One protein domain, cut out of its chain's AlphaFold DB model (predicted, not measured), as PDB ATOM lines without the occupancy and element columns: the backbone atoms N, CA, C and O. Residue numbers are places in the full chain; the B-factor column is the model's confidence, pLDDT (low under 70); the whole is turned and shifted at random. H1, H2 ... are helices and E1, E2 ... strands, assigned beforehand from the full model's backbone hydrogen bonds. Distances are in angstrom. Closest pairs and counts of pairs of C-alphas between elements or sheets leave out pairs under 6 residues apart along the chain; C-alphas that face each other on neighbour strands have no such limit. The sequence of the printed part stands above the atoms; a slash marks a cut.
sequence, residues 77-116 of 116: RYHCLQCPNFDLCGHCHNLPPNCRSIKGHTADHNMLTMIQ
ATOM      1  N   ARG A  77      41.283 -30.412 -30.461       90.12
ATOM      2  CA  ARG A  77      42.066 -29.937 -31.600       90.12
ATOM      3  C   ARG A  77      41.172 -29.828 -32.827       90.12
ATOM      4  O   ARG A  77      40.482 -30.780 -33.175       90.12
ATOM      5  N   TYR A  78      41.217 -28.693 -33.514       91.56
ATOM      6  CA  TYR A  78      40.506 -28.482 -34.776       91.56
ATOM      7  C   TYR A  78      41.495 -28.550 -35.932       91.56
ATOM      8  O   TYR A  78      42.223 -27.590 -36.182       91.56
ATOM      9  N   HIS A  79      41.521 -29.679 -36.630       89.31
ATOM     10  CA  HIS A  79      42.406 -29.899 -37.768       89.31
ATOM     11  C   HIS A  79      41.703 -29.555 -39.080       89.31
ATOM     12  O   HIS A  79      40.585 -30.008 -39.328       89.31
ATOM     13  N   CYS A  80      42.351 -28.787 -39.946       91.44
ATOM     14  CA  CYS A  80      41.806 -28.478 -41.263       91.44
ATOM     15  C   CYS A  80      42.025 -29.642 -42.234       91.44
ATOM     16  O   CYS A  80      43.151 -30.085 -42.415       91.44
ATOM     17  N   LEU A  81      40.970 -30.095 -42.916       89.62
ATOM     18  CA  LEU A  81      41.067 -31.219 -43.858       89.62
ATOM     19  C   LEU A  81      41.652 -30.825 -45.220       89.62
ATOM     20  O   LEU A  81      42.086 -31.684 -45.983       89.62
ATOM     21  N   GLN A  82      41.640 -29.532 -45.539       91.62
ATOM     22  CA  GLN A  82      42.130 -28.996 -46.806       91.62
ATOM     23  C   GLN A  82      43.531 -28.387 -46.689       91.62
ATOM     24  O   GLN A  82      44.250 -28.319 -47.685       91.62
ATOM     25  N   CYS A  83      43.930 -27.937 -45.498       86.81
ATOM     26  CA  CYS A  83      45.247 -27.347 -45.283       86.81
ATOM     27  C   CYS A  83      46.238 -28.390 -44.752       86.81
ATOM     28  O   CYS A  83      45.931 -29.088 -43.787       86.81
ATOM     29  N   PRO A  84      47.464 -28.450 -45.292       85.31
ATOM     30  CA  PRO A  84      48.499 -29.314 -44.744       85.31
ATOM     31  C   PRO A  84      48.966 -28.790 -43.379       85.31
ATOM     32  O   PRO A  84      49.391 -27.639 -43.278       85.31
ATOM     33  N   ASN A  85      48.942 -29.649 -42.354       84.81
ATOM     34  CA  ASN A  85      49.438 -29.355 -41.000       84.81
ATOM     35  C   ASN A  85      48.868 -28.057 -40.407       84.81
ATOM     36  O   ASN A  85      49.632 -27.211 -39.948       84.81
ATOM     37  N   PHE A  86      47.548 -27.877 -40.485       89.62
ATOM     38  CA  PHE A  86      46.896 -26.699 -39.927       89.62
ATOM     39  C   PHE A  86      45.954 -27.082 -38.796       89.62
ATOM     40  O   PHE A  86      44.945 -27.758 -39.018       89.62
ATOM     41  N   ASP A  87      46.274 -26.606 -37.598       91.81
ATOM     42  CA  ASP A  87      45.567 -26.946 -36.371       91.81
ATOM     43  C   ASP A  87      45.186 -25.695 -35.590       91.81
ATOM     44  O   ASP A  87      45.984 -24.776 -35.421       91.81
ATOM     45  N   LEU A  88      43.962 -25.652 -35.069       91.31
ATOM     46  CA  LEU A  88      43.488 -24.579 -34.204       91.31
ATOM     47  C   LEU A  88      43.037 -25.134 -32.852       91.31
ATOM     48  O   LEU A  88      42.454 -26.212 -32.766       91.31
ATOM     49  N   CYS A  89      43.261 -24.355 -31.795       92.75
ATOM     50  CA  CYS A  89      42.565 -24.541 -30.521       92.75
ATOM     51  C   CYS A  89      41.123 -24.024 -30.614       92.75
ATOM     52  O   CYS A  89      40.795 -23.244 -31.521       92.75
ATOM     53  N   GLY A  90      40.280 -24.366 -29.636       90.94
ATOM     54  CA  GLY A  90      38.878 -23.932 -29.627       90.94
ATOM     55  C   GLY A  90      38.709 -22.414 -29.664       90.94
ATOM     56  O   GLY A  90      37.828 -21.898 -30.352       90.94
ATOM     57  N   HIS A  91      39.604 -21.669 -29.011       90.88
ATOM     58  CA  HIS A  91      39.562 -20.208 -29.048       90.88
ATOM     59  C   HIS A  91      39.765 -19.660 -30.467       90.88
ATOM     60  O   HIS A  91      38.948 -18.875 -30.939       90.88
ATOM     61  N   CYS A  92      40.827 -20.086 -31.158       90.81
ATOM     62  CA  CYS A  92      41.126 -19.606 -32.508       90.81
ATOM     63  C   CYS A  92      40.105 -20.097 -33.536       90.81
ATOM     64  O   CYS A  92      39.791 -19.359 -34.468       90.81
ATOM     65  N   HIS A  93      39.554 -21.297 -33.345       91.12
ATOM     66  CA  HIS A  93      38.459 -21.805 -34.162       91.12
ATOM     67  C   HIS A  93      37.200 -20.929 -34.056       91.12
ATOM     68  O   HIS A  93      36.517 -20.715 -35.051       91.12
ATOM     69  N   ASN A  94      36.912 -20.356 -32.886       90.12
ATOM     70  CA  ASN A  94      35.713 -19.540 -32.667       90.12
ATOM     71  C   ASN A  94      35.871 -18.058 -33.059       90.12
ATOM     72  O   ASN A  94      34.906 -17.297 -32.980       90.12
ATOM     73  N   LEU A  95      37.060 -17.622 -33.489       87.75
ATOM     74  CA  LEU A  95      37.277 -16.247 -33.954       87.75
ATOM     75  C   LEU A  95      36.540 -15.972 -35.279       87.75
ATOM     76  O   LEU A  95      36.128 -16.902 -35.968       87.75
ATOM     77  N   PRO A  96      36.358 -14.715 -35.705       85.25
ATOM     78  CA  PRO A  96      35.768 -14.441 -37.012       85.25
ATOM     79  C   PRO A  96      36.699 -14.880 -38.171       85.25
ATOM     80  O   PRO A  96      37.914 -14.979 -37.976       85.25
ATOM     81  N   PRO A  97      36.165 -15.144 -39.382       78.06
ATOM     82  CA  PRO A  97      36.915 -15.634 -40.552       78.06
ATOM     83  C   PRO A  97      38.206 -14.873 -40.873       78.06
ATOM     84  O   PRO A  97      39.237 -15.468 -41.180       78.06
ATOM     85  N   ASN A  98      38.166 -13.546 -40.752       78.94
ATOM     86  CA  ASN A  98      39.308 -12.668 -41.006       78.94
ATOM     87  C   ASN A  98      40.473 -12.888 -40.026       78.94
ATOM     88  O   ASN A  98      41.618 -12.641 -40.385       78.94
ATOM     89  N   CYS A  99      40.198 -13.370 -38.813       68.69
ATOM     90  CA  CYS A  99      41.199 -13.602 -37.776       68.69
ATOM     91  C   CYS A  99      41.855 -14.986 -37.867       68.69
ATOM     92  O   CYS A  99      42.896 -15.197 -37.251       68.69
ATOM     93  N   ARG A 100      41.265 -15.927 -38.613       76.06
ATOM     94  CA  ARG A 100      41.796 -17.292 -38.794       76.06
ATOM     95  C   ARG A 100      42.268 -17.597 -40.217       76.06
ATOM     96  O   ARG A 100      42.899 -18.626 -40.410       76.06
ATOM     97  N   SER A 101      42.060 -16.691 -41.178       79.62
ATOM     98  CA  SER A 101      42.571 -16.801 -42.554       79.62
ATOM     99  C   SER A 101      44.103 -16.641 -42.620       79.62
ATOM    100  O   SER A 101      44.634 -15.568 -42.911       79.62
ATOM    101  N   ILE A 102      44.837 -17.696 -42.255       80.00
ATOM    102  CA  ILE A 102      46.297 -17.705 -42.072       80.00
ATOM    103  C   ILE A 102      46.914 -18.777 -42.983       80.00
ATOM    104  O   ILE A 102      46.402 -19.886 -43.071       80.00
ATOM    105  N   LYS A 103      48.039 -18.475 -43.654       72.69
ATOM    106  CA  LYS A 103      48.791 -19.427 -44.514       72.69
ATOM    107  C   LYS A 103      47.942 -20.129 -45.602       72.69
ATOM    108  O   LYS A 103      48.208 -21.276 -45.940       72.69
ATOM    109  N   GLY A 104      46.938 -19.455 -46.165       77.94
ATOM    110  CA  GLY A 104      46.065 -20.041 -47.196       77.94
ATOM    111  C   GLY A 104      44.930 -20.911 -46.646       77.94
ATOM    112  O   GLY A 104      44.154 -21.451 -47.427       77.94
ATOM    113  N   HIS A 105      44.791 -21.011 -45.322       83.38
ATOM    114  CA  HIS A 105      43.532 -21.421 -44.714       83.38
ATOM    115  C   HIS A 105      42.477 -20.341 -44.945       83.38
ATOM    116  O   HIS A 105      42.749 -19.161 -44.729       83.38
ATOM    117  N   THR A 106      41.276 -20.743 -45.348       86.62
ATOM    118  CA  THR A 106      40.098 -19.876 -45.456       86.62
ATOM    119  C   THR A 106      38.975 -20.436 -44.587       86.62
ATOM    120  O   THR A 106      38.997 -21.602 -44.193       86.62
ATOM    121  N   ALA A 107      37.977 -19.609 -44.270       83.50
ATOM    122  CA  ALA A 107      36.863 -20.033 -43.419       83.50
ATOM    123  C   ALA A 107      35.927 -21.062 -44.074       83.50
ATOM    124  O   ALA A 107      35.129 -21.670 -43.369       83.50
ATOM    125  N   ASP A 108      36.052 -21.272 -45.386       86.69
ATOM    126  CA  ASP A 108      35.270 -22.257 -46.137       86.69
ATOM    127  C   ASP A 108      35.867 -23.671 -46.046       86.69
ATOM    128  O   ASP A 108      35.284 -24.636 -46.539       86.69
ATOM    129  N   HIS A 109      37.050 -23.820 -45.440       88.94
ATOM    130  CA  HIS A 109      37.650 -25.127 -45.223       88.94
ATOM    131  C   HIS A 109      36.954 -25.876 -44.080       88.94
ATOM    132  O   HIS A 109      36.564 -25.309 -43.060       88.94
ATOM    133  N   ASN A 110      36.864 -27.194 -44.232       90.12
ATOM    134  CA  ASN A 110      36.255 -28.077 -43.255       90.12
ATOM    135  C   ASN A 110      37.253 -28.353 -42.134       90.12
ATOM    136  O   ASN A 110      38.402 -28.735 -42.376       90.12
ATOM    137  N   MET A 111      36.783 -28.197 -40.903       89.38
ATOM    138  CA  MET A 111      37.558 -28.483 -39.704       89.38
ATOM    139  C   MET A 111      37.044 -29.778 -39.081       89.38
ATOM    140  O   MET A 111      35.847 -29.920 -38.835       89.38
ATOM    141  N   LEU A 112      37.947 -30.719 -38.826       89.88
ATOM    142  CA  LEU A 112      37.677 -31.928 -38.068       89.88
ATOM    143  C   LEU A 112      38.048 -31.696 -36.607       89.88
ATOM    144  O   LEU A 112      39.184 -31.343 -36.287       89.88
ATOM    145  N   THR A 113      37.089 -31.935 -35.724       91.06
ATOM    146  CA  THR A 113      37.322 -31.947 -34.283       91.06
ATOM    147  C   THR A 113      37.966 -33.272 -33.884       91.06
ATOM    148  O   THR A 113      37.402 -34.337 -34.129       91.06
ATOM    149  N   MET A 114      39.131 -33.206 -33.249       83.56
ATOM    150  CA  MET A 114      39.852 -34.341 -32.678       83.56
ATOM    151  C   MET A 114      39.915 -34.168 -31.157       83.56
ATOM    152  O   MET A 114      40.304 -33.102 -30.674       83.56
ATOM    153  N   ILE A 115      39.505 -35.197 -30.416       79.62
ATOM    154  CA  ILE A 115      39.561 -35.223 -28.946       79.62
ATOM    155  C   ILE A 115      40.894 -35.833 -28.533       79.62
ATOM    156  O   ILE A 115      41.173 -36.956 -28.957       79.62
ATOM    157  N   GLN A 116      41.672 -35.084 -27.742       62.41
ATOM    158  CA  GLN A 116      43.012 -35.448 -27.265       62.41
ATOM    159  C   GLN A 116      43.021 -36.347 -26.044       62.41
ATOM    160  O   GLN A 116      42.136 -36.166 -25.181       62.41
TER     161      GLN A 116
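Overview. This is residues 77 to 116 of the 116 residues of the protein "Hypothetical protein" of Rotaria socialis (UniProt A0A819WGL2). A small three-stranded sheet makes one end of the domain, and a wide loop of chain with two very short helices makes the other. E1 and E2 form a hairpin, the chain then swings out through H1 and H2, and it folds back along residues 101 to 110 to add E3 on the other side of E1. The printed part has 40 residues, with E1, E2, H1, H2 and E3 in that order along the chain; the sheet order is E2, E1, E3, antiparallel throughout, and the class is mixed, helices and strands. It is compact, with a radius of gyration of the C-alphas of 9.2 A and spans of 27 by 20 by 14 A.

Arrangement. E1, residues 77 to 80, is the inner strand. E2, residues 87 to 89, is its antiparallel neighbour at 144 degrees, with N 78 and O 88 2.9 A apart, within hydrogen-bond range. H1, residues 90 to 93, is on the sheet but only grazes it; the closest C-alphas of E1 and H1, Tyr 78 and His 93, are 7.0 A apart. H2, residues 97 to 100, is not on the sheet. H1 and H2 only just touch, with 3 pairs of C-alphas within 8 A, and only at the corner by their link; their closest C-alphas, Cys 92 and Arg 100, are 6.7 A apart. E3, residues 111 to 115, is antiparallel to E1 at 152 degrees, with N 112 and O 79 2.8 A apart, within hydrogen-bond range. E2, H1, H2 and E3 make a split strand-helix-strand unit, two strands running the same way with E1 between them, and its crossover is right-handed. H1 and H2 are too short for an O i to N i+4 pair; the one O i to N i+3 pair is within range in H2 and not in H1.

Along the chain. E1 begins at C-alpha 77 (42.066, -29.937, -31.600) and is 9.8 A long from first to last C-alpha. E2 measures 7.0 A, H1 5.0 A and H2 5.4 A. E3 measures 12.9 A and ends at C-alpha 115 (39.561, -35.223, -28.946).

Size, cuts and confidence. The two C-alphas farthest apart, Asn 98 and Gln 116, are 26.9 A apart. The printed part has no cut and no long link. Its mean pLDDT is 85.5, and residues 99 and 116 are under 70.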